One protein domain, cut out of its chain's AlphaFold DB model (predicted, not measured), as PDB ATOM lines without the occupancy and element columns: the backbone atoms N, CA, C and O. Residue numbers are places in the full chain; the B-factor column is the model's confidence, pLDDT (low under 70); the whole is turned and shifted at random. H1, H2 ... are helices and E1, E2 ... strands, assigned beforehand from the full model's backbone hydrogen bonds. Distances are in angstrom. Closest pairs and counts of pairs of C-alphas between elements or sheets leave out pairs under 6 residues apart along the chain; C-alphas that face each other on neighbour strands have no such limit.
ATOM      1  N   TYR A 358      42.246  -3.647 -36.842       86.62
ATOM      2  CA  TYR A 358      41.287  -4.735 -36.770       86.62
ATOM      3  C   TYR A 358      41.385  -5.608 -38.014       86.62
ATOM      4  O   TYR A 358      41.862  -5.177 -39.059       86.62
ATOM      5  N   ILE A 359      40.952  -6.849 -37.874       85.88
ATOM      6  CA  ILE A 359      40.917  -7.853 -38.927       85.88
ATOM      7  C   ILE A 359      39.491  -8.364 -39.037       85.88
ATOM      8  O   ILE A 359      38.868  -8.685 -38.026       85.88
ATOM      9  N   GLU A 360      38.976  -8.466 -40.255       83.56
ATOM     10  CA  GLU A 360      37.672  -9.067 -40.520       83.56
ATOM     11  C   GLU A 360      37.820 -10.543 -40.894       83.56
ATOM     12  O   GLU A 360      38.599 -10.918 -41.771       83.56
ATOM     13  N   THR A 361      37.049 -11.387 -40.216       82.81
ATOM     14  CA  THR A 361      36.923 -12.821 -40.497       82.81
ATOM     15  C   THR A 361      35.464 -13.160 -40.784       82.81
ATOM     16  O   THR A 361      34.565 -12.359 -40.518       82.81
ATOM     17  N   ASN A 362      35.192 -14.382 -41.247       79.69
ATOM     18  CA  ASN A 362      33.817 -14.846 -41.464       79.69
ATOM     19  C   ASN A 362      32.984 -14.887 -40.168       79.69
ATOM     20  O   ASN A 362      31.754 -14.904 -40.220       79.69
ATOM     21  N   HIS A 363      33.644 -14.921 -39.007       78.69
ATOM     22  CA  HIS A 363      33.014 -15.036 -37.694       78.69
ATOM     23  C   HIS A 363      32.928 -13.717 -36.921       78.69
ATOM     24  O   HIS A 363      32.321 -13.688 -35.849       78.69
ATOM     25  N   GLY A 364      33.488 -12.633 -37.459       83.69
ATOM     26  CA  GLY A 364      33.450 -11.309 -36.847       83.69
ATOM     27  C   GLY A 364      34.742 -10.525 -37.039       83.69
ATOM     28  O   GLY A 364      35.689 -10.987 -37.684       83.69
ATOM     29  N   SER A 365      34.775  -9.327 -36.462       85.94
ATOM     30  CA  SER A 365      35.944  -8.454 -36.490       85.94
ATOM     31  C   SER A 365      36.767  -8.638 -35.217       85.94
ATOM     32  O   SER A 365      36.228  -8.705 -34.114       85.94
ATOM     33  N   PHE A 366      38.085  -8.691 -35.349       86.62
ATOM     34  CA  PHE A 366      39.010  -8.844 -34.234       86.62
ATOM     35  C   PHE A 366      39.944  -7.649 -34.162       86.62
ATOM     36  O   PHE A 366      40.580  -7.299 -35.147       86.62
ATOM     37  N   LEU A 367      40.042  -7.024 -32.995       86.31
ATOM     38  CA  LEU A 367      41.013  -5.977 -32.717       86.31
ATOM     39  C   LEU A 367      42.376  -6.596 -32.451       86.31
ATOM     40  O   LEU A 367      42.478  -7.548 -31.681       86.31
ATOM     41  N   VAL A 368      43.409  -6.016 -33.046       84.69
ATOM     42  CA  VAL A 368      44.784  -6.500 -32.974       84.69
ATOM     43  C   VAL A 368      45.670  -5.405 -32.396       84.69
ATOM     44  O   VAL A 368      45.569  -4.225 -32.760       84.69
ATOM     45  N   ASP A 369      46.506  -5.796 -31.441       82.56
ATOM     46  CA  ASP A 369      47.520  -4.923 -30.872       82.56
ATOM     47  C   ASP A 369      48.768  -4.833 -31.757       82.56
ATOM     48  O   ASP A 369      48.905  -5.512 -32.775       82.56
ATOM     49  N   ARG A 370      49.706  -3.976 -31.345       74.69
ATOM     50  CA  ARG A 370      50.960  -3.763 -32.067       74.69
ATOM     51  C   ARG A 370      51.803  -5.025 -32.229       74.69
ATOM     52  O   ARG A 370      52.608  -5.135 -33.146       74.69
ATOM     53  N   SER A 371      51.662  -5.945 -31.290       74.44
ATOM     54  CA  SER A 371      52.463  -7.156 -31.228       74.44
ATOM     55  C   SER A 371      51.822  -8.305 -32.014       74.44
ATOM     56  O   SER A 371      52.281  -9.436 -31.872       74.44
ATOM     57  N   GLY A 372      50.762  -8.036 -32.789       76.25
ATOM     58  CA  GLY A 372      50.054  -9.035 -33.587       76.25
ATOM     59  C   GLY A 372      49.103  -9.916 -32.774       76.25
ATOM     60  O   GLY A 372      48.616 -10.927 -33.287       76.25
ATOM     61  N   PHE A 373      48.832  -9.585 -31.506       81.50
ATOM     62  CA  PHE A 373      47.895 -10.358 -30.698       81.50
ATOM     63  C   PHE A 373      46.479  -9.821 -30.826       81.50
ATOM     64  O   PHE A 373      46.232  -8.615 -30.841       81.50
ATOM     65  N   VAL A 374      45.525 -10.747 -30.839       84.19
ATOM     66  CA  VAL A 374      44.102 -10.425 -30.794       84.19
ATOM     67  C   VAL A 374      43.761  -9.846 -29.422       84.19
ATOM     68  O   VAL A 374      43.703 -10.567 -28.428       84.19
ATOM     69  N   ALA A 375      43.503  -8.546 -29.356       79.75
ATOM     70  CA  ALA A 375      43.099  -7.862 -28.137       79.75
ATOM     71  C   ALA A 375      41.624  -8.124 -27.794       79.75
ATOM     72  O   ALA A 375      41.299  -8.340 -26.628       79.75
ATOM     73  N   ALA A 376      40.730  -8.113 -28.792       78.12
ATOM     74  CA  ALA A 376      39.286  -8.243 -28.578       78.12
ATOM     75  C   ALA A 376      38.543  -8.761 -29.808       78.12
ATOM     76  O   ALA A 376      38.972  -8.523 -30.931       78.12
ATOM     77  N   ALA A 377      37.370  -9.352 -29.593       82.56
ATOM     78  CA  ALA A 377      36.365  -9.524 -30.637       82.56
ATOM     79  C   ALA A 377      35.385  -8.339 -30.622       82.56
ATOM     80  O   ALA A 377      34.989  -7.861 -29.556       82.56
ATOM     81  N   VAL A 378      34.995  -7.877 -31.803       83.62
ATOM     82  CA  VAL A 378      34.086  -6.756 -32.039       83.62
ATOM     83  C   VAL A 378      32.988  -7.227 -32.982       83.62
ATOM     84  O   VAL A 378      33.260  -7.766 -34.051       83.62
ATOM     85  N   GLU A 379      31.736  -7.041 -32.566       77.62
ATOM     86  CA  GLU A 379      30.569  -7.449 -33.360       77.62
ATOM     87  C   GLU A 379      30.322  -6.516 -34.551       77.62
ATOM     88  O   GLU A 379      29.854  -6.970 -35.590       77.62
ATOM     89  N   ASP A 380      30.635  -5.225 -34.402       78.12
ATOM     90  CA  ASP A 380      30.401  -4.214 -35.432       78.12
ATOM     91  C   ASP A 380      31.620  -3.279 -35.587       78.12
ATOM     92  O   ASP A 380      31.873  -2.446 -34.701       78.12
ATOM     93  N   PRO A 381      32.378  -3.384 -36.695       76.12
ATOM     94  CA  PRO A 381      33.562  -2.563 -36.940       76.12
ATOM     95  C   PRO A 381      33.230  -1.072 -37.093       76.12
ATOM     96  O   PRO A 381      34.095  -0.234 -36.851       76.12
ATOM     97  N   SER A 382      31.978  -0.703 -37.395       73.50
ATOM     98  CA  SER A 382      31.566   0.707 -37.498       73.50
ATOM     99  C   SER A 382      31.604   1.457 -36.161       73.50
ATOM    100  O   SER A 382      31.623   2.688 -36.127       73.50
ATOM    101  N   THR A 383      31.644   0.723 -35.045       72.44
ATOM    102  CA  THR A 383      31.757   1.294 -33.697       72.44
ATOM    103  C   THR A 383      33.196   1.632 -33.305       72.44
ATOM    104  O   THR A 383      33.420   2.265 -32.266       72.44
ATOM    105  N   LEU A 384      34.172   1.221 -34.118       72.12
ATOM    106  CA  LEU A 384      35.581   1.467 -33.860       72.12
ATOM    107  C   LEU A 384      35.934   2.940 -34.091       72.12
ATOM    108  O   LEU A 384      35.375   3.598 -34.970       72.12
ATOM    109  N   PRO A 385      36.874   3.496 -33.308       64.56
ATOM    110  CA  PRO A 385      37.374   4.829 -33.589       64.56
ATOM    111  C   PRO A 385      38.050   4.838 -34.967       64.56
ATOM    112  O   PRO A 385      38.772   3.900 -35.294       64.56
ATOM    113  N   MET A 386      37.886   5.926 -35.731       60.38
ATOM    114  CA  MET A 386      38.413   6.076 -37.106       60.38
ATOM    115  C   MET A 386      39.927   5.840 -37.253       60.38
ATOM    116  O   MET A 386      40.436   5.742 -38.358       60.38
ATOM    117  N   ASN A 387      40.660   5.751 -36.145       66.00
ATOM    118  CA  ASN A 387      42.109   5.590 -36.129       66.00
ATOM    119  C   ASN A 387      42.567   4.121 -36.146       66.00
ATOM    120  O   ASN A 387      43.776   3.886 -36.075       66.00
ATOM    121  N   VAL A 388      41.637   3.158 -36.162       73.62
ATOM    122  CA  VAL A 388      41.940   1.723 -36.227       73.62
ATOM    123  C   VAL A 388      41.867   1.275 -37.682       73.62
ATOM    124  O   VAL A 388      40.824   1.390 -38.319       73.62
ATOM    125  N   VAL A 389      42.980   0.769 -38.204       76.94
ATOM    126  CA  VAL A 389      43.100   0.404 -39.621       76.94
ATOM    127  C   VAL A 389      42.626  -1.034 -39.845       76.94
ATOM    128  O   VAL A 389      42.969  -1.913 -39.056       76.94
ATOM    129  N   ASN A 390      41.868  -1.291 -40.914       82.50
ATOM    130  CA  ASN A 390      41.512  -2.657 -41.306       82.50
ATOM    131  C   ASN A 390      42.705  -3.339 -41.990       82.50
ATOM    132  O   ASN A 390      43.296  -2.764 -42.908       82.50
ATOM    133  N   ILE A 391      43.045  -4.558 -41.578       79.69
ATOM    134  CA  ILE A 391      44.047  -5.391 -42.246       79.69
ATOM    135  C   ILE A 391      43.331  -6.542 -42.956       79.69
ATOM    136  O   ILE A 391      42.763  -7.445 -42.339       79.69
ATOM    137  N   GLU A 392      43.398  -6.523 -44.281       80.00
ATOM    138  CA  GLU A 392      42.814  -7.561 -45.125       80.00
ATOM    139  C   GLU A 392      43.758  -8.759 -45.322       80.00
ATOM    140  O   GLU A 392      44.980  -8.619 -45.206       80.00
ATOM    141  N   PRO A 393      43.199  -9.945 -45.641       72.38
ATOM    142  CA  PRO A 393      43.982 -11.152 -45.867       72.38
ATOM    143  C   PRO A 393      44.985 -10.995 -47.016       72.38
ATOM    144  O   PRO A 393      44.748 -10.289 -48.000       72.38
ATOM    145  N   PHE A 394      46.120 -11.678 -46.875       73.12
ATOM    146  CA  PHE A 394      47.259 -11.558 -47.778       73.12
ATOM    147  C   PHE A 394      46.978 -12.206 -49.134       73.12
ATOM    148  O   PHE A 394      46.376 -13.276 -49.197       73.12
ATOM    149  N   ILE A 395      47.455 -11.599 -50.220       70.94
ATOM    150  CA  ILE A 395      47.450 -12.227 -51.544       70.94
ATOM    151  C   ILE A 395      48.882 -12.649 -51.866       70.94
ATOM    152  O   ILE A 395      49.732 -11.793 -52.096       70.94
ATOM    153  N   LYS A 396      49.145 -13.962 -51.889       73.06
ATOM    154  CA  LYS A 396      50.455 -14.537 -52.240       73.06
ATOM    155  C   LYS A 396      50.339 -15.336 -53.522       73.06
ATOM    156  O   LYS A 396      49.580 -16.299 -53.559       73.06
ATOM    157  N   HIS A 397      51.094 -14.980 -54.556       73.25
ATOM    158  CA  HIS A 397      51.042 -15.644 -55.865       73.25
ATOM    159  C   HIS A 397      49.608 -15.754 -56.421       73.25
ATOM    160  O   HIS A 397      49.241 -16.745 -57.045       73.25
ATOM    161  N   GLY A 398      48.775 -14.745 -56.157       66.75
ATOM    162  CA  GLY A 398      47.374 -14.724 -56.575       66.75
ATOM    163  C   GLY A 398      46.402 -15.527 -55.703       66.75
ATOM    164  O   GLY A 398      45.201 -15.447 -55.954       66.75
ATOM    165  N   GLU A 399      46.867 -16.235 -54.670       68.25
ATOM    166  CA  GLU A 399      46.008 -16.918 -53.698       68.25
ATOM    167  C   GLU A 399      45.725 -16.025 -52.486       68.25
ATOM    168  O   GLU A 399      46.644 -15.472 -51.877       68.25
ATOM    169  N   ILE A 400      44.446 -15.905 -52.116       73.44
ATOM    170  CA  ILE A 400      44.020 -15.200 -50.901       73.44
ATOM    171  C   ILE A 400      44.270 -16.120 -49.705       73.44
ATOM    172  O   ILE A 400      43.585 -17.127 -49.519       73.44
ATOM    173  N   GLN A 401      45.227 -15.751 -48.866       72.69
ATOM    174  CA  GLN A 401      45.450 -16.363 -47.567       72.69
ATOM    175  C   GLN A 401      44.464 -15.766 -46.571       72.69
ATOM    176  O   GLN A 401      44.763 -14.797 -45.872       72.69
ATOM    177  N   ALA A 402      43.254 -16.326 -46.562       68.94
ATOM    178  CA  ALA A 402      42.226 -15.952 -45.608       68.94
ATOM    179  C   ALA A 402      42.741 -16.098 -44.169       68.94
ATOM    180  O   ALA A 402      43.500 -17.016 -43.842       68.94
ATOM    181  N   TRP A 403      42.290 -15.190 -43.309       75.00
ATOM    182  CA  TRP A 403      42.495 -15.299 -41.875       75.00
ATOM    183  C   TRP A 403      41.922 -16.620 -41.360       75.00
ATOM    184  O   TRP A 403      40.913 -17.109 -41.863       75.00
ATOM    185  N   SER A 404      42.577 -17.206 -40.357       74.62
ATOM    186  CA  SER A 404      42.040 -18.396 -39.700       74.62
ATOM    187  C   SER A 404      40.693 -18.055 -39.065       74.62
ATOM    188  O   SER A 404      40.594 -17.109 -38.293       74.62
ATOM    189  N   ASP A 405      39.671 -18.851 -39.350       75.31
ATOM    190  CA  ASP A 405      38.343 -18.684 -38.757       75.31
ATOM    191  C   ASP A 405      38.353 -18.947 -37.230       75.31
ATOM    192  O   ASP A 405      37.548 -18.390 -36.487       75.31
ATOM    193  N   ASP A 406      39.328 -19.722 -36.743       77.31
ATOM    194  CA  ASP A 406      39.499 -20.077 -35.328       77.31
ATOM    195  C   ASP A 406      40.344 -19.052 -34.532       77.31
ATOM    196  O   ASP A 406      41.207 -19.437 -33.743       77.31
ATOM    197  N   LEU A 407      40.173 -17.744 -34.771       80.25
ATOM    198  CA  LEU A 407      40.894 -16.709 -34.017       80.25
ATOM    199  C   LEU A 407      40.341 -16.567 -32.588       80.25
ATOM    200  O   LEU A 407      39.172 -16.236 -32.388       80.25
ATOM    201  N   GLU A 408      41.202 -16.743 -31.585       80.88
ATOM    202  CA  GLU A 408      40.865 -16.507 -30.178       80.88
ATOM    203  C   GLU A 408      41.546 -15.247 -29.622       80.88
ATOM    204  O   GLU A 408      42.651 -14.865 -30.013       80.88
ATOM    205  N   VAL A 409      40.896 -14.591 -28.656       77.38
ATOM    206  CA  VAL A 409      41.482 -13.450 -27.937       77.38
ATOM    207  C   VAL A 409      42.747 -13.891 -27.194       77.38
ATOM    208  O   VAL A 409      42.749 -14.901 -26.494       77.38
ATOM    209  N   GLY A 410      43.825 -13.120 -27.326       74.31
ATOM    210  CA  GLY A 410      45.147 -13.434 -26.784       74.31
ATOM    211  C   GLY A 410      45.990 -14.353 -27.674       74.31
ATOM    212  O   GLY A 410      47.128 -14.663 -27.314       74.31
ATOM    213  N   GLN A 411      45.475 -14.776 -28.832       81.62
ATOM    214  CA  GLN A 411      46.244 -15.522 -29.820       81.62
ATOM    215  C   GLN A 411      47.114 -14.579 -30.657       81.62
ATOM    216  O   GLN A 411      46.680 -13.497 -31.052       81.62
ATOM    217  N   LEU A 412      48.341 -15.015 -30.947       80.94
ATOM    218  CA  LEU A 412      49.205 -14.368 -31.930       80.94
ATOM    219  C   LEU A 412      48.758 -14.787 -33.332       80.94
ATOM    220  O   LEU A 412      48.772 -15.979 -33.664       80.94
ATOM    221  N   ILE A 413      48.390 -13.816 -34.154       74.81
ATOM    222  CA  ILE A 413      48.049 -14.039 -35.554       74.81
ATOM    223  C   ILE A 413      49.388 -14.121 -36.288       74.81
ATOM    224  O   ILE A 413      50.021 -13.100 -36.431       74.81
ATOM    225  N   SER A 414      49.862 -15.331 -36.620       68.56
ATOM    226  CA  SER A 414      51.021 -15.679 -37.485       68.56
ATOM    227  C   SER A 414      52.161 -14.644 -37.692       68.56
ATOM    228  O   SER A 414      51.950 -13.522 -38.115       68.56
ATOM    229  N   ARG A 415      53.431 -15.077 -37.631       61.69
ATOM    230  CA  ARG A 415      54.607 -14.213 -37.915       61.69
ATOM    231  C   ARG A 415      54.604 -13.475 -39.262       61.69
ATOM    232  O   ARG A 415      55.295 -12.477 -39.392       61.69
ATOM    233  N   GLU A 416      53.891 -13.965 -40.272       62.00
ATOM    234  CA  GLU A 416      53.779 -13.260 -41.564       62.00
ATOM    235  C   GLU A 416      52.913 -11.990 -41.448       62.00
ATOM    236  O   GLU A 416      53.084 -11.032 -42.198       62.00
ATOM    237  N   VAL A 417      52.023 -11.957 -40.456       62.06
ATOM    238  CA  VAL A 417      51.230 -10.787 -40.068       62.06
ATOM    239  C   VAL A 417      52.089  -9.785 -39.330       62.06
ATOM    240  O   VAL A 417      51.880  -8.599 -39.537       62.06
ATOM    241  N   ASP A 418      53.066 -10.233 -38.534       64.94
ATOM    242  CA  ASP A 418      54.005  -9.332 -37.855       64.94
ATOM    243  C   ASP A 418      54.726  -8.440 -38.881       64.94
ATOM    244  O   ASP A 418      54.805  -7.231 -38.691       64.94
ATOM    245  N   ASP A 419      55.175  -9.003 -40.011       70.88
ATOM    246  CA  ASP A 419      55.844  -8.235 -41.068       70.88
ATOM    247  C   ASP A 419      54.897  -7.220 -41.730       70.88
ATOM    248  O   ASP A 419      55.279  -6.072 -41.968       70.88
ATOM    249  N   LEU A 420      53.648  -7.608 -42.014       67.75
ATOM    250  CA  LEU A 420      52.642  -6.697 -42.569       67.75
ATOM    251  C   LEU A 420      52.234  -5.625 -41.571       67.75
ATOM    252  O   LEU A 420      52.045  -4.480 -41.961       67.75
ATOM    253  N   PHE A 421      52.118  -5.987 -40.300       70.06
ATOM    254  CA  PHE A 421      51.784  -5.077 -39.226       70.06
ATOM    255  C   PHE A 421      52.914  -4.071 -39.015       70.06
ATOM    256  O   PHE A 421      52.665  -2.872 -38.967       70.06
ATOM    257  N   ASP A 422      54.168  -4.519 -38.991       74.62
ATOM    258  CA  ASP A 422      55.338  -3.646 -38.905       74.62
ATOM    259  C   ASP A 422      55.404  -2.684 -40.099       74.62
ATOM    260  O   ASP A 422      55.705  -1.492 -39.951       74.62
ATOM    261  N   GLN A 423      55.098  -3.177 -41.300       75.44
ATOM    262  CA  GLN A 423      55.039  -2.360 -42.508       75.44
ATOM    263  C   GLN A 423      53.857  -1.376 -42.486       75.44
ATOM    264  O   GLN A 423      54.039  -0.196 -42.797       75.44
ATOM    265  N   ALA A 424      52.678  -1.821 -42.062       71.44
ATOM    266  CA  ALA A 424      51.475  -1.024 -41.856       71.44
ATOM    267  C   ALA A 424      51.706   0.089 -40.829       71.44
ATOM    268  O   ALA A 424      51.420   1.258 -41.090       71.44
ATOM    269  N   GLU A 425      52.297  -0.248 -39.684       73.25
ATOM    270  CA  GLU A 425      52.667   0.686 -38.626       73.25
ATOM    271  C   GLU A 425      53.696   1.692 -39.148       73.25
ATOM    272  O   GLU A 425      53.591   2.895 -38.894       73.25
ATOM    273  N   ARG A 426      54.687   1.230 -39.922       77.69
ATOM    274  CA  ARG A 426      55.681   2.100 -40.557       77.69
ATOM    275  C   ARG A 426      55.021   3.087 -41.517       77.69
ATOM    276  O   ARG A 426      55.347   4.273 -41.445       77.69
ATOM    277  N   ILE A 427      54.101   2.633 -42.366       78.62
ATOM    278  CA  ILE A 427      53.318   3.481 -43.277       78.62
ATOM    279  C   ILE A 427      52.490   4.493 -42.478       78.62
ATOM    280  O   ILE A 427      52.618   5.694 -42.706       78.62
ATOM    281  N   ASN A 428      51.715   4.037 -41.492       76.31
ATOM    282  CA  ASN A 428      50.872   4.885 -40.646       76.31
ATOM    283  C   ASN A 428      51.704   5.946 -39.904       76.31
ATOM    284  O   ASN A 428      51.338   7.119 -39.833       76.31
ATOM    285  N   ARG A 429      52.883   5.571 -39.394       78.25
ATOM    286  CA  ARG A 429      53.810   6.495 -38.731       78.25
ATOM    287  C   ARG A 429      54.369   7.530 -39.701       78.25
ATOM    288  O   ARG A 429      54.483   8.697 -39.329       78.25
ATOM    289  N   ILE A 430      54.735   7.115 -40.915       81.44
ATOM    290  CA  ILE A 430      55.199   8.037 -41.956       81.44
ATOM    291  C   ILE A 430      54.079   9.019 -42.290       81.44
ATOM    292  O   ILE A 430      54.327  10.220 -42.215       81.44
ATOM    293  N   LEU A 431      52.859   8.538 -42.529       80.38
ATOM    294  CA  LEU A 431      51.687   9.367 -42.816       80.38
ATOM    295  C   LEU A 431      51.433  10.386 -41.704       80.38
ATOM    296  O   LEU A 431      51.601  11.578 -41.943       80.38
ATOM    297  N   LYS A 432      51.250   9.940 -40.455       81.62
ATOM    298  CA  LYS A 432      51.078  10.829 -39.288       81.62
ATOM    299  C   LYS A 432      52.209  11.849 -39.137       81.62
ATOM    300  O   LYS A 432      51.979  12.990 -38.735       81.62
ATOM    301  N   SER A 433      53.451  11.456 -39.433       82.06
ATOM    302  CA  SER A 433      54.597  12.369 -39.361       82.06
ATOM    303  C   SER A 433      54.583  13.433 -40.461       82.06
ATOM    304  O   SER A 433      55.008  14.558 -40.201       82.06
ATOM    305  N   GLN A 434      54.101  13.093 -41.661       80.75
ATOM    306  CA  GLN A 434      53.941  14.024 -42.777       80.75
ATOM    307  C   GLN A 434      52.744  14.949 -42.541       80.75
ATOM    308  O   GLN A 434      52.877  16.163 -42.691       80.75
ATOM    309  N   ASP A 435      51.619  14.396 -42.079       82.00
ATOM    310  CA  ASP A 435      50.395  15.144 -41.785       82.00
ATOM    311  C   ASP A 435      50.632  16.224 -40.715       82.00
ATOM    312  O   ASP A 435      50.132  17.340 -40.823       82.00
ATOM    313  N   GLY A 436      51.490  15.957 -39.722       77.75
ATOM    314  CA  GLY A 436      51.871  16.951 -38.713       77.75
ATOM    315  C   GLY A 436      52.830  18.054 -39.192       77.75
ATOM    316  O   GLY A 436      52.998  19.054 -38.490       77.75
ATOM    317  N   GLN A 437      53.496  17.888 -40.340       75.56
ATOM    318  CA  GLN A 437      54.501  18.837 -40.844       75.56
ATOM    319  C   GLN A 437      53.955  19.817 -41.888       75.56
ATOM    320  O   GLN A 437      54.559  20.873 -42.096       75.56
ATOM    321  N   ILE A 438      52.840  19.493 -42.539       73.19
ATOM    322  CA  ILE A 438      52.374  20.189 -43.740       73.19
ATOM    323  C   ILE A 438      50.995  20.812 -43.473       73.19
ATOM    324  O   ILE A 438      50.070  20.143 -43.030       73.19
ATOM    325  N   GLN A 439      50.853  22.115 -43.738       72.69
ATOM    326  CA  GLN A 439      49.636  22.903 -43.465       72.69
ATOM    327  C   GLN A 439      48.692  23.016 -44.677       72.69
ATOM    328  O   GLN A 439      48.093  24.065 -44.894       72.69
ATOM    329  N   ASP A 440      48.588  21.985 -45.510       70.62
ATOM    330  CA  ASP A 440      47.724  22.018 -46.704       70.62
ATOM    331  C   ASP A 440      46.263  21.611 -46.425       70.62
ATOM    332  O   ASP A 440      45.437  21.656 -47.330       70.62
ATOM    333  N   GLY A 441      45.942  21.234 -45.182       74.31
ATOM    334  CA  GLY A 441      44.592  20.859 -44.756       74.31
ATOM    335  C   GLY A 441      44.179  19.424 -45.089       74.31
ATOM    336  O   GLY A 441      43.122  19.000 -44.635       74.31
ATOM    337  N   VAL A 442      44.997  18.655 -45.810       73.81
ATOM    338  CA  VAL A 442      44.751  17.224 -46.043       73.81
ATOM    339  C   VAL A 442      45.401  16.437 -44.907       73.81
ATOM    340  O   VAL A 442      46.521  16.754 -44.516       73.81
ATOM    341  N   ASN A 443      44.732  15.423 -44.358       79.88
ATOM    342  CA  ASN A 443      45.313  14.503 -43.375       79.88
ATOM    343  C   ASN A 443      45.199  13.076 -43.916       79.88
ATOM    344  O   ASN A 443      44.155  12.444 -43.796       79.88
ATOM    345  N   LEU A 444      46.249  12.588 -44.580       78.88
ATOM    346  CA  LEU A 444      46.194  11.301 -45.275       78.88
ATOM    347  C   LEU A 444      45.976  10.138 -44.304       78.88
ATOM    348  O   LEU A 444      45.314   9.172 -44.676       78.88
ATOM    349  N   ALA A 445      46.506  10.222 -43.077       77.38
ATOM    350  CA  ALA A 445      46.316   9.193 -42.061       77.38
ATOM    351  C   ALA A 445      44.843   8.990 -41.680       77.38
ATOM    352  O   ALA A 445      44.451   7.857 -41.411       77.38
ATOM    353  N   ASP A 446      44.028  10.048 -41.710       74.62
ATOM    354  CA  ASP A 446      42.597   9.974 -41.378       74.62
ATOM    355  C   ASP A 446      41.769   9.317 -42.499       74.62
ATOM    356  O   ASP A 446      40.609   8.967 -42.294       74.62
ATOM    357  N   HIS A 447      42.359   9.139 -43.685       74.62
ATOM    358  CA  HIS A 447      41.703   8.574 -44.867       74.62
ATOM    359  C   HIS A 447      42.125   7.130 -45.175       74.62
ATOM    360  O   HIS A 447      41.663   6.563 -46.166       74.62
ATOM    361  N   ILE A 448      43.003   6.520 -44.370       73.38
ATOM    362  CA  ILE A 448      43.362   5.106 -44.539       73.38
ATOM    363  C   ILE A 448      42.224   4.254 -43.990       73.38
ATOM    364  O   ILE A 448      41.970   4.272 -42.789       73.38
ATOM    365  N   LEU A 449      41.589   3.456 -44.846       70.31
ATOM    366  CA  LEU A 449      40.602   2.484 -44.377       70.31
ATOM    367  C   LEU A 449      41.210   1.088 -44.272       70.31
ATOM    368  O   LEU A 449      40.975   0.386 -43.290       70.31
ATOM    369  N   VAL A 450      41.992   0.693 -45.281       77.94
ATOM    370  CA  VAL A 450      42.429  -0.696 -45.431       77.94
ATOM    371  C   VAL A 450      43.887  -0.791 -45.854       77.94
ATOM    372  O   VAL A 450      44.348  -0.063 -46.737       77.94
ATOM    373  N   LEU A 451      44.591  -1.738 -45.244       79.44
ATOM    374  CA  LEU A 451      45.906  -2.198 -45.658       79.44
ATOM    375  C   LEU A 451      45.803  -3.656 -46.100       79.44
ATOM    376  O   LEU A 451      45.324  -4.511 -45.359       79.44
ATOM    377  N   ARG A 452      46.271  -3.929 -47.316       80.12
ATOM    378  CA  ARG A 452      46.287  -5.264 -47.913       80.12
ATOM    379  C   ARG A 452      47.698  -5.577 -48.391       80.12
ATOM    380  O   ARG A 452      48.256  -4.835 -49.195       80.12
ATOM    381  N   GLY A 453      48.279  -6.673 -47.919       75.19
ATOM    382  CA  GLY A 453      49.542  -7.167 -48.469       75.19
ATOM    383  C   GLY A 453      49.310  -7.926 -49.778       75.19
ATOM    384  O   GLY A 453      48.423  -8.778 -49.851       75.19
ATOM    385  N   VAL A 454      50.094  -7.605 -50.808       75.25
ATOM    386  CA  VAL A 454      50.066  -8.254 -52.125       75.25
ATOM    387  C   VAL A 454      51.501  -8.568 -52.532       75.25
ATOM    388  O   VAL A 454      52.260  -7.661 -52.882       75.25
ATOM    389  N   ASP A 455      51.866  -9.848 -52.472       76.69
ATOM    390  CA  ASP A 455      53.234 -10.335 -52.675       76.69
ATOM    391  C   ASP A 455      54.253  -9.522 -51.841       76.69
ATOM    392  O   ASP A 455      54.131  -9.443 -50.621       76.69
ATOM    393  N   ASP A 456      55.234  -8.874 -52.472       71.62
ATOM    394  CA  ASP A 456      56.253  -8.060 -51.786       71.62
ATOM    395  C   ASP A 456      55.841  -6.583 -51.594       71.62
ATOM    396  O   ASP A 456      56.669  -5.734 -51.255       71.62
ATOM    397  N   THR A 457      54.569  -6.248 -51.835       73.00
ATOM    398  CA  THR A 457      54.048  -4.873 -51.796       73.00
ATOM    399  C   THR A 457      52.874  -4.726 -50.835       73.00
ATOM    400  O   THR A 457      52.194  -5.694 -50.498       73.00
ATOM    401  N   ILE A 458      52.601  -3.490 -50.411       73.50
ATOM    402  CA  ILE A 458      51.391  -3.161 -49.657       73.50
ATOM    403  C   ILE A 458      50.501  -2.264 -50.502       73.50
ATOM    404  O   ILE A 458      50.901  -1.197 -50.967       73.50
ATOM    405  N   GLN A 459      49.256  -2.688 -50.657       76.06
ATOM    406  CA  GLN A 459      48.179  -1.853 -51.148       76.06
ATOM    407  C   GLN A 459      47.546  -1.117 -49.968       76.06
ATOM    408  O   GLN A 459      47.039  -1.720 -49.024       76.06
ATOM    409  N   ILE A 460      47.593   0.208 -50.035       76.94
ATOM    410  CA  ILE A 460      46.923   1.119 -49.116       76.94
ATOM    411  C   ILE A 460      45.661   1.599 -49.815       76.94
ATOM    412  O   ILE A 460      45.729   2.233 -50.867       76.94
ATOM    413  N   ILE A 461      44.499   1.315 -49.244       72.69
ATOM    414  CA  ILE A 461      43.232   1.788 -49.794       72.69
ATOM    415  C   ILE A 461      42.828   3.044 -49.033       72.69
ATOM    416  O   ILE A 461      42.519   2.993 -47.837       72.69
ATOM    417  N   PHE A 462      42.840   4.170 -49.744       71.38
ATOM    418  CA  PHE A 462      42.370   5.441 -49.215       71.38
ATOM    419  C   PHE A 462      40.900   5.641 -49.561       71.38
ATOM    420  O   PHE A 462      40.477   5.395 -50.693       71.38
ATOM    421  N   TYR A 463      40.140   6.138 -48.589       67.94
ATOM    422  CA  TYR A 463      38.769   6.584 -48.786       67.94
ATOM    423  C   TYR A 463      38.704   8.083 -48.541       67.94
ATOM    424  O   TYR A 463      38.798   8.571 -47.413       67.94
ATOM    425  N   PHE A 464      38.532   8.824 -49.629       63.88
ATOM    426  CA  PHE A 464      38.287  10.254 -49.569       63.88
ATOM    427  C   PHE A 464      36.777  10.470 -49.514       63.88
ATOM    428  O   PHE A 464      36.092  10.460 -50.537       63.88
ATOM    429  N   ALA A 465      36.253  10.623 -48.299       49.97
ATOM    430  CA  ALA A 465      34.916  11.161 -48.107       49.97
ATOM    431  C   ALA A 465      34.982  12.659 -48.424       49.97
ATOM    432  O   ALA A 465      35.458  13.434 -47.605       49.97
ATOM    433  N   GLU A 466      34.566  13.020 -49.639       52.19
ATOM    434  CA  GLU A 466      34.219  14.389 -50.038       52.19
ATOM    435  C   GLU A 466      35.329  15.435 -49.793       52.19
ATOM    436  O   GLU A 466      35.388  16.107 -48.767       52.19
ATOM    437  N   VAL A 467      36.220  15.620 -50.774       49.53
ATOM    438  CA  VAL A 467      37.108  16.794 -50.792       49.53
ATOM    439  C   VAL A 467      36.274  17.991 -51.264       49.53
ATOM    440  O   VAL A 467      35.880  18.031 -52.427       49.53
ATOM    441  N   ASP A 468      35.955  18.900 -50.338       43.84
ATOM    442  CA  ASP A 468      35.276  20.199 -50.501       43.84
ATOM    443  C   ASP A 468      34.667  20.484 -51.894       43.84
ATOM    444  O   ASP A 468      35.293  21.087 -52.769       43.84
ATOM    445  N   GLY A 469      33.391  20.116 -52.071       44.59
ATOM    446  CA  GLY A 469      32.532  20.607 -53.160       44.59
ATOM    447  C   GLY A 469      32.112  19.587 -54.220       44.59
ATOM    448  O   GLY A 469      31.310  19.929 -55.089       44.59
ATOM    449  N   ILE A 470      32.592  18.344 -54.149       41.06
ATOM    450  CA  ILE A 470      32.141  17.249 -55.019       41.06
ATOM    451  C   ILE A 470      31.412  16.222 -54.152       41.06
ATOM    452  O   ILE A 470      32.029  15.317 -53.597       41.06
ATOM    453  N   MET A 478      32.131   6.370 -54.027       47.41
ATOM    454  CA  MET A 478      33.342   6.733 -53.293       47.41
ATOM    455  C   MET A 478      34.578   6.461 -54.148       47.41
ATOM    456  O   MET A 478      34.784   5.355 -54.649       47.41
ATOM    457  N   LEU A 479      35.406   7.494 -54.310       51.47
ATOM    458  CA  LEU A 479      36.656   7.448 -55.053       51.47
ATOM    459  C   LEU A 479      37.661   6.600 -54.253       51.47
ATOM    460  O   LEU A 479      38.534   7.118 -53.558       51.47
ATOM    461  N   GLY A 480      37.479   5.280 -54.282       58.47
ATOM    462  CA  GLY A 480      38.361   4.306 -53.658       58.47
ATOM    463  C   GLY A 480      39.640   4.213 -54.472       58.47
ATOM    464  O   GLY A 480      39.817   3.274 -55.247       58.47
ATOM    465  N   ILE A 481      40.513   5.214 -54.348       66.25
ATOM    466  CA  ILE A 481      41.844   5.145 -54.940       66.25
ATOM    467  C   ILE A 481      42.626   4.118 -54.133       66.25
ATOM    468  O   ILE A 481      43.030   4.360 -52.991       66.25
ATOM    469  N   ARG A 482      42.852   2.956 -54.742       73.19
ATOM    470  CA  ARG A 482      43.777   1.968 -54.191       73.19
ATOM    471  C   ARG A 482      45.176   2.408 -54.566       73.19
ATOM    472  O   ARG A 482      45.489   2.517 -55.744       73.19
ATOM    473  N   VAL A 483      46.006   2.696 -53.581       76.25
ATOM    474  CA  VAL A 483      47.383   3.117 -53.793       76.25
ATOM    475  C   VAL A 483      48.284   1.932 -53.511       76.25
ATOM    476  O   VAL A 483      48.394   1.490 -52.370       76.25
ATOM    477  N   GLN A 484      48.935   1.400 -54.539       78.25
ATOM    478  CA  GLN A 484      49.913   0.336 -54.338       78.25
ATOM    479  C   GLN A 484      51.287   0.938 -54.083       78.25
ATOM    480  O   GLN A 484      51.761   1.764 -54.865       78.25
ATOM    481  N   VAL A 485      51.920   0.520 -52.988       74.00
ATOM    482  CA  VAL A 485      53.244   0.991 -52.602       74.00
ATOM    483  C   VAL A 485      54.177  -0.175 -52.315       74.00
ATOM    484  O   VAL A 485      53.836  -1.144 -51.638       74.00
ATOM    485  N   ASP A 486      55.400  -0.052 -52.814       74.06
ATOM    486  CA  ASP A 486      56.489  -0.943 -52.459       74.06
ATOM    487  C   ASP A 486      57.135  -0.436 -51.163       74.06
ATOM    488  O   ASP A 486      57.799   0.604 -51.128       74.06
ATOM    489  N   VAL A 487      56.924  -1.170 -50.072       67.25
ATOM    490  CA  VAL A 487      57.398  -0.783 -48.734       67.25
ATOM    491  C   VAL A 487      58.917  -0.916 -48.605       67.25
ATOM    492  O   VAL A 487      59.540  -0.259 -47.757       67.25
ATOM    493  N   ASN A 488      59.530  -1.734 -49.461       69.62
ATOM    494  CA  ASN A 488      60.969  -1.964 -49.479       69.62
ATOM    495  C   ASN A 488      61.721  -0.852 -50.215       69.62
ATOM    496  O   ASN A 488      62.928  -0.684 -50.016       69.62
ATOM    497  N   GLN A 489      61.026  -0.036 -51.007       68.38
ATOM    498  CA  GLN A 489      61.645   1.101 -51.667       68.38
ATOM    499  C   GLN A 489      61.847   2.277 -50.707       68.38
ATOM    500  O   GLN A 489      60.995   2.643 -49.896       68.38
ATOM    501  N   TRP A 490      63.000   2.938 -50.835       57.88
ATOM    502  CA  TRP A 490      63.344   4.125 -50.046       57.88
ATOM    503  C   TRP A 490      62.468   5.353 -50.341       57.88
ATOM    504  O   TRP A 490      62.668   6.377 -49.689       57.88
ATOM    505  N   ASN A 491      61.502   5.262 -51.270       77.31
ATOM    506  CA  ASN A 491      60.781   6.422 -51.787       77.31
ATOM    507  C   ASN A 491      59.325   6.613 -51.333       77.31
ATOM    508  O   ASN A 491      58.626   7.487 -51.847       77.31
ATOM    509  N   LEU A 492      58.870   5.855 -50.334       77.31
ATOM    510  CA  LEU A 492      57.509   5.977 -49.795       77.31
ATOM    511  C   LEU A 492      57.157   7.431 -49.409       77.31
ATOM    512  O   LEU A 492      56.058   7.896 -49.685       77.31
ATOM    513  N   THR A 493      58.091   8.188 -48.825       82.31
ATOM    514  CA  THR A 493      57.838   9.592 -48.455       82.31
ATOM    515  C   THR A 493      57.572  10.488 -49.668       82.31
ATOM    516  O   THR A 493      56.632  11.278 -49.621       82.31
ATOM    517  N   GLU A 494      58.351  10.395 -50.756       83.62
ATOM    518  CA  GLU A 494      58.096  11.232 -51.943       83.62
ATOM    519  C   GLU A 494      56.824  10.790 -52.669       83.62
ATOM    520  O   GLU A 494      56.086  11.640 -53.159       83.62
ATOM    521  N   GLN A 495      56.531   9.487 -52.696       82.38
ATOM    522  CA  GLN A 495      55.287   8.955 -53.260       82.38
ATOM    523  C   GLN A 495      54.058   9.488 -52.511       82.38
ATOM    524  O   GLN A 495      53.099   9.932 -53.139       82.38
ATOM    525  N   LEU A 496      54.108   9.528 -51.176       82.06
ATOM    526  CA  LEU A 496      53.040  10.098 -50.352       82.06
ATOM    527  C   LEU A 496      52.933  11.625 -50.498       82.06
ATOM    528  O   LEU A 496      51.825  12.156 -50.555       82.06
ATOM    529  N   LEU A 497      54.061  12.336 -50.614       84.25
ATOM    530  CA  LEU A 497      54.071  13.774 -50.917       84.25
ATOM    531  C   LEU A 497      53.464  14.068 -52.291       84.25
ATOM    532  O   LEU A 497      52.699  15.022 -52.439       84.25
ATOM    533  N   TRP A 498      53.775  13.247 -53.292       87.19
ATOM    534  CA  TRP A 498      53.188  13.353 -54.620       87.19
ATOM    535  C   TRP A 498      51.683  13.078 -54.584       87.19
ATOM    536  O   TRP A 498      50.921  13.866 -55.136       87.19
ATOM    537  N   LEU A 499      51.246  12.023 -53.887       84.69
ATOM    538  CA  LEU A 499      49.826  11.694 -53.726       84.69
ATOM    539  C   LEU A 499      49.063  12.866 -53.097       84.69
ATOM    540  O   LEU A 499      48.027  13.286 -53.601       84.69
ATOM    541  N   ARG A 500      49.619  13.448 -52.034       83.69
ATOM    542  CA  ARG A 500      49.081  14.640 -51.372       83.69
ATOM    543  C   ARG A 500      48.991  15.838 -52.318       83.69
ATOM    544  O   ARG A 500      47.965  16.515 -52.362       83.69
ATOM    545  N   TYR A 501      50.030  16.087 -53.113       85.50
ATOM    546  CA  TYR A 501      50.000  17.126 -54.143       85.50
ATOM    547  C   TYR A 501      48.920  16.854 -55.206       85.50
ATOM    548  O   TYR A 501      48.192  17.764 -55.599       85.50
ATOM    549  N   ALA A 502      48.768  15.607 -55.651       84.81
ATOM    550  CA  ALA A 502      47.754  15.213 -56.628       84.81
ATOM    551  C   ALA A 502      46.323  15.397 -56.085       84.81
ATOM    552  O   ALA A 502      45.446  15.860 -56.813       84.81
ATOM    553  N   LEU A 503      46.098  15.111 -54.800       82.75
ATOM    554  CA  LEU A 503      44.819  15.349 -54.122       82.75
ATOM    555  C   LEU A 503      44.523  16.846 -53.975       82.75
ATOM    556  O   LEU A 503      43.472  17.310 -54.404       82.75
ATOM    557  N   THR A 504      45.471  17.616 -53.437       83.25
ATOM    558  CA  THR A 504      45.307  19.069 -53.216       83.25
ATOM    559  C   THR A 504      45.185  19.868 -54.514       83.25
ATOM    560  O   THR A 504      44.521  20.900 -54.542       83.25
ATOM    561  N   SER A 505      45.791  19.397 -55.608       83.81
ATOM    562  CA  SER A 505      45.638  19.997 -56.941       83.81
ATOM    563  C   SER A 505      44.360  19.565 -57.669       83.81
ATOM    564  O   SER A 505      44.093  20.071 -58.759       83.81
ATOM    565  N   GLY A 506      43.579  18.638 -57.102       83.06
ATOM    566  CA  GLY A 506      42.379  18.085 -57.731       83.06
ATOM    567  C   GLY A 506      42.668  17.186 -58.938       83.06
ATOM    568  O   GLY A 506      41.747  16.847 -59.677       83.06
ATOM    569  N   ALA A 507      43.921  16.766 -59.150       84.56
ATOM    570  CA  ALA A 507      44.318  15.938 -60.292       84.56
ATOM    571  C   ALA A 507      43.617  14.569 -60.313       84.56
ATOM    572  O   ALA A 507      43.464  13.970 -61.375       84.56
ATOM    573  N   LEU A 508      43.176  14.090 -59.146       82.19
ATOM    574  CA  LEU A 508      42.484  12.810 -58.986       82.19
ATOM    575  C   LEU A 508      40.951  12.944 -58.954       82.19
ATOM    576  O   LEU A 508      40.262  11.935 -59.010       82.19
ATOM    577  N   ALA A 509      40.407  14.166 -58.900       78.50
ATOM    578  CA  ALA A 509      38.984  14.405 -58.634       78.50
ATOM    579  C   ALA A 509      38.036  13.882 -59.730       78.50
ATOM    580  O   ALA A 509      36.882  13.584 -59.446       78.50
ATOM    581  N   ASN A 510      38.521  13.768 -60.970       78.75
ATOM    582  CA  ASN A 510      37.721  13.360 -62.133       78.75
ATOM    583  C   ASN A 510      38.076  11.960 -62.654       78.75
ATOM    584  O   ASN A 510      37.661  11.590 -63.752       78.75
ATOM    585  N   LEU A 511      38.903  11.208 -61.925       79.38
ATOM    586  CA  LEU A 511      39.236   9.845 -62.319       79.38
ATOM    587  C   LEU A 511      38.110   8.896 -61.882       79.38
ATOM    588  O   LEU A 511      37.494   9.128 -60.844       79.38
ATOM    589  N   PRO A 512      37.824   7.828 -62.643       79.62
ATOM    590  CA  PRO A 512      36.920   6.787 -62.168       79.62
ATOM    591  C   PRO A 512      37.485   6.095 -60.905       79.62
ATOM    592  O   PRO A 512      38.576   6.416 -60.423       79.62
ATOM    593  N   PRO A 513      36.780   5.122 -60.319       76.69
ATOM    594  CA  PRO A 513      37.393   4.204 -59.365       76.69
ATOM    595  C   PRO A 513      38.538   3.418 -60.022       76.69
ATOM    596  O   PRO A 513      38.416   2.939 -61.154       76.69
ATOM    597  N   GLY A 514      39.669   3.281 -59.328       79.25
ATOM    598  CA  GLY A 514      40.836   2.595 -59.879       79.25
ATOM    599  C   GLY A 514      42.013   2.485 -58.920       79.25
ATOM    600  O   GLY A 514      41.961   2.915 -57.766       79.25
ATOM    601  N   VAL A 515      43.082   1.874 -59.417       78.50
ATOM    602  CA  VAL A 515      44.326   1.628 -58.695       78.50
ATOM    603  C   VAL A 515      45.393   2.588 -59.197       78.50
ATOM    604  O   VAL A 515      45.767   2.580 -60.368       78.50
ATOM    605  N   LEU A 516      45.883   3.432 -58.302       84.44
ATOM    606  CA  LEU A 516      47.055   4.259 -58.512       84.44
ATOM    607  C   LEU A 516      48.289   3.466 -58.070       84.44
ATOM    608  O   LEU A 516      48.587   3.344 -56.882       84.44
ATOM    609  N   ASP A 517      49.008   2.921 -59.039       82.19
ATOM    610  CA  ASP A 517      50.256   2.217 -58.798       82.19
ATOM    611  C   ASP A 517      51.399   3.231 -58.632       82.19
ATOM    612  O   ASP A 517      51.746   3.969 -59.563       82.19
ATOM    613  N   LEU A 518      51.962   3.281 -57.423       81.19
ATOM    614  CA  LEU A 518      53.134   4.089 -57.087       81.19
ATOM    615  C   LEU A 518      54.404   3.236 -56.951       81.19
ATOM    616  O   LEU A 518      55.452   3.784 -56.625       81.19
ATOM    617  N   THR A 519      54.352   1.922 -57.192       73.19
ATOM    618  CA  THR A 519      55.500   1.008 -57.008       73.19
ATOM    619  C   THR A 519      56.630   1.241 -58.008       73.19
ATOM    620  O   THR A 519      57.783   0.893 -57.748       73.19
ATOM    621  N   GLN A 520      56.312   1.826 -59.161       74.94
ATOM    622  CA  GLN A 520      57.259   2.082 -60.238       74.94
ATOM    623  C   GLN A 520      57.728   3.540 -60.231       74.94
ATOM    624  O   GLN A 520      57.112   4.431 -59.651       74.94
ATOM    625  N   ASN A 521      58.811   3.820 -60.961       69.25
ATOM    626  CA  ASN A 521      59.296   5.192 -61.169       69.25
ATOM    627  C   ASN A 521      58.289   6.088 -61.918       69.25
ATOM    628  O   ASN A 521      58.486   7.300 -61.993       69.25
ATOM    629  N   GLN A 522      57.251   5.500 -62.514       72.88
ATOM    630  CA  GLN A 522      56.154   6.205 -63.162       72.88
ATOM    631  C   GLN A 522      54.879   5.954 -62.361       72.88
ATOM    632  O   GLN A 522      54.549   4.801 -62.099       72.88
ATOM    633  N   GLN A 523      54.167   7.024 -61.991       81.38
ATOM    634  CA  GLN A 523      52.849   6.895 -61.378       81.38
ATOM    635  C   GLN A 523      51.847   6.498 -62.460       81.38
ATOM    636  O   GLN A 523      51.613   7.265 -63.398       81.38
ATOM    637  N   VAL A 524      51.277   5.300 -62.350       81.75
ATOM    638  CA  VAL A 524      50.320   4.783 -63.332       81.75
ATOM    639  C   VAL A 524      48.973   4.620 -62.654       81.75
ATOM    640  O   VAL A 524      48.833   3.874 -61.693       81.75
ATOM    641  N   TYR A 525      47.968   5.316 -63.170       84.19
ATOM    642  CA  TYR A 525      46.589   5.117 -62.754       84.19
ATOM    643  C   TYR A 525      45.914   4.102 -63.684       84.19
ATOM    644  O   TYR A 525      45.926   4.258 -64.906       84.19
ATOM    645  N   LEU A 526      45.340   3.057 -63.095       81.81
ATOM    646  CA  LEU A 526      44.645   1.972 -63.776       81.81
ATOM    647  C   LEU A 526      43.177   1.982 -63.335       81.81
ATOM    648  O   LEU A 526      42.907   1.725 -62.163       81.81
ATOM    649  N   PRO A 527      42.222   2.258 -64.239       83.00
ATOM    650  CA  PRO A 527      40.802   2.056 -63.965       83.00
ATOM    651  C   PRO A 527      40.541   0.649 -63.417       83.00
ATOM    652  O   PRO A 527      41.191  -0.306 -63.848       83.00
ATOM    653  N   LEU A 528      39.595   0.520 -62.482       74.06
ATOM    654  CA  LEU A 528      39.344  -0.737 -61.769       74.06
ATOM    655  C   LEU A 528      39.066  -1.915 -62.723       74.06
ATOM    656  O   LEU A 528      39.591  -3.004 -62.516       74.06
ATOM    657  N   GLU A 529      38.342  -1.665 -63.815       76.12
ATOM    658  CA  GLU A 529      38.046  -2.643 -64.874       76.12
ATOM    659  C   GLU A 529      39.326  -3.251 -65.479       76.12
ATOM    660  O   GLU A 529      39.470  -4.466 -65.587       76.12
ATOM    661  N   LEU A 530      40.313  -2.406 -65.800       75.12
ATOM    662  CA  LEU A 530      41.593  -2.836 -66.378       75.12
ATOM    663  C   LEU A 530      42.520  -3.482 -65.342       75.12
ATOM    664  O   LEU A 530      43.431  -4.239 -65.694       75.12
ATOM    665  N   TRP A 531      42.325  -3.160 -64.065       69.56
ATOM    666  CA  TRP A 531      43.082  -3.748 -62.970       69.56
ATOM    667  C   TRP A 531      42.716  -5.221 -62.759       69.56
ATOM    668  O   TRP A 531      43.607  -6.069 -62.671       69.56
ATOM    669  N   GLU A 532      41.419  -5.531 -62.725       69.25
ATOM    670  CA  GLU A 532      40.920  -6.900 -62.560       69.25
ATOM    671  C   GLU A 532      41.369  -7.803 -63.715       69.25
ATOM    672  O   GLU A 532      41.881  -8.899 -63.478       69.25
ATOM    673  N   GLU A 533      41.310  -7.309 -64.956       66.56
ATOM    674  CA  GLU A 533      41.822  -8.029 -66.127       66.56
ATOM    675  C   GLU A 533      43.324  -8.324 -66.028       66.56
ATOM    676  O   GLU A 533      43.763  -9.441 -66.311       66.56
ATOM    677  N   ARG A 534      44.142  -7.355 -65.595       62.50
ATOM    678  CA  ARG A 534      45.591  -7.567 -65.442       62.50
ATOM    679  C   ARG A 534      45.919  -8.607 -64.380       62.50
ATOM    680  O   ARG A 534      46.811  -9.424 -64.614       62.50
ATOM    681  N   HIS A 535      45.215  -8.592 -63.252       60.31
ATOM    682  CA  HIS A 535      45.416  -9.590 -62.205       60.31
ATOM    683  C   HIS A 535      44.980 -10.985 -62.656       60.31
ATOM    684  O   HIS A 535      45.716 -11.943 -62.429       60.31
ATOM    685  N   LEU A 536      43.859 -11.101 -63.374       55.34
ATOM    686  CA  LEU A 536      43.422 -12.365 -63.976       55.34
ATOM    687  C   LEU A 536      44.451 -12.891 -64.989       55.34
ATOM    688  O   LEU A 536      44.809 -14.066 -64.965       55.34
ATOM    689  N   ILE A 537      45.006 -12.022 -65.836       57.69
ATOM    690  CA  ILE A 537      46.037 -12.407 -66.814       57.69
ATOM    691  C   ILE A 537      47.342 -12.835 -66.122       57.69
ATOM    692  O   ILE A 537      48.009 -13.761 -66.589       57.69
ATOM    693  N   GLN A 538      47.731 -12.191 -65.018       57.28
ATOM    694  CA  GLN A 538      48.896 -12.610 -64.230       57.28
ATOM    695  C   GLN A 538      48.665 -13.951 -63.514       57.28
ATOM    696  O   GLN A 538      49.574 -14.782 -63.481       57.28
ATOM    697  N   GLN A 539      47.451 -14.208 -63.017       53.88
ATOM    698  CA  GLN A 539      47.071 -15.503 -62.439       53.88
ATOM    699  C   GLN A 539      47.112 -16.634 -63.481       53.88
ATOM    700  O   GLN A 539      47.657 -17.699 -63.215       53.88
ATOM    701  N   VAL A 540      46.628 -16.401 -64.705       52.34
ATOM    702  CA  VAL A 540      46.682 -17.417 -65.776       52.34
ATOM    703  C   VAL A 540      48.128 -17.722 -66.188       52.34
ATOM    704  O   VAL A 540      48.506 -18.883 -66.316       52.34
ATOM    705  N   LYS A 541      48.985 -16.698 -66.301       52.59
ATOM    706  CA  LYS A 541      50.406 -16.886 -66.653       52.59
ATOM    707  C   LYS A 541      51.209 -17.653 -65.602       52.59
ATOM    708  O   LYS A 541      52.182 -18.316 -65.952       52.59
ATOM    709  N   THR A 542      50.839 -17.547 -64.328       51.44
ATOM    710  CA  THR A 542      51.498 -18.296 -63.248       51.44
ATOM    711  C   THR A 542      51.031 -19.752 -63.191       51.44
ATOM    712  O   THR A 542      51.847 -20.619 -62.883       51.44
ATOM    713  N   LEU A 543      49.783 -20.047 -63.582       47.56
ATOM    714  CA  LEU A 543      49.306 -21.423 -63.762       47.56
ATOM    715  C   LEU A 543      49.957 -22.129 -64.962       47.56
ATOM    716  O   LEU A 543      50.407 -23.264 -64.817       47.56
ATOM    717  N   ASP A 544      50.067 -21.462 -66.114       48.88
ATOM    718  CA  ASP A 544      50.645 -22.068 -67.326       48.88
ATOM    719  C   ASP A 544      52.162 -22.314 -67.193       48.88
ATOM    720  O   ASP A 544      52.703 -23.268 -67.750       48.88
TER     721      ASP A 544
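This is residues 358 to 470 and 478 to 544 of the 620 residues of an uncharacterized protein of Clostridiaceae bacterium (UniProt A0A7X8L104). One long, strongly twisted sheet of ten strands makes the body, from the small meander E1 E2 E3 at one end to the hairpin of E9 and E10 at the other, with E6 and E7 in its middle. The long helix H1 packs on one face, by E6, E4 and E7; H4 is on the opposite face, by E9, while H2 and H3 only graze the sheet. The printed part has 180 residues with four named helices and ten named strands; along the chain come first five strands, E1 to E5, then the helices H1 and H2, then the strands E6, E7 and E8, then H3, then E9 and E10, and last H4. The sheet is branched, with parallel and antiparallel pairs: E4 has three neighbours, E1 and E5 on one side of it and E6 on the other side. The class is mixed, helices and strands, and the whole is compact, with a radius of gyration of the C-alphas of 16.8 A and spans of 46 by 46 by 32 A.

Start with E1, residues 358 to 361, E2, residues 364 to 368, and E3, residues 374 to 378: they form a meander, each strand the antiparallel neighbour of the one before, and within hydrogen-bond range are N 359 and O 366 at 2.8 A and N 367 and O 376 at 2.8 A. Beside E1, on the other side from E2, look for E4, residues 389 to 396, its parallel neighbour, with N 391 and O 358 at 2.9 A. The pairing of E4 is staggered: E1 and E5, residues 399 to 401, lie on one side of it, and E6, residues 448 to 454, on the other side. E4 and E5 form a hairpin, with N 401 and O 394 at 2.7 A, and E4 and E6 are parallel at 16 degrees, with N 392 and O 451 at 3.0 A. Next come E7, residues 457 to 463, in a hairpin with E6, N 452 and O 459 at 2.9 A, and its antiparallel neighbour E8, residues 480 to 485, N 460 and O 483 at 2.8 A. E9, residues 514 to 517, is parallel to E8, N 516 and O 482 at 2.7 A, and forms a hairpin with E10, residues 524 to 527, N 515 and O 526 at 2.8 A. H1, residues 415 to 435, is on the sheet, its closest C-alphas to E6 being those of Leu 420 and Gly 453, 6.7 A apart. With residues 428 to 435 alone it touches H2, residues 444 to 447; the closest C-alphas are those of Leu 431 and Ala 445, 5.4 A. H3, residues 492 to 504, is close to H1 but not clearly touching, Ile 430 and Thr 493 having the closest C-alphas at 7.2 A, at a steep tilt of 51 degrees, the same way. E8, H3 and E9 are a strand-helix-strand unit, two parallel neighbour strands with a helix between, and its crossover is left-handed. H4, residues 528 to 544, has a height over the sheet of 4.9 A and lies over none of the strands, but only just, with 2 of its C-alphas on E9; their closest C-alphas are those of Gly 514 and Leu 528, 4.1 A. Every O i to N i+4 pair is within hydrogen-bond range in H3 and H4, 16 of 17 are in H1, and H2 is too short for one.

Find C-alpha 358 at (41.287, -4.735, -36.770), where E1 begins. E4 runs 20.9 A, E6 16.8 A, E7 19.3 A and E8 15.3 A. Look for C-alpha 415 at (54.607, -14.213, -37.915); from there H1 runs 29.9 A. H3 measures 18.2 A, and H4 runs 24.8 A to C-alpha 544 at (50.645, -22.068, -67.326).

The two C-alphas farthest apart are those of Gln 439 and Asp 544, 50.9 A. Residues 471 to 477 are not printed, and C-alphas 470 and 478 are 10.7 A apart across this cut. Of the links printed whole, E5 to H1 is long, with 13 residues. The mean pLDDT of the printed part is 73.7, and 43 residues are under 70, among them 463 to 470 and 531 to 544.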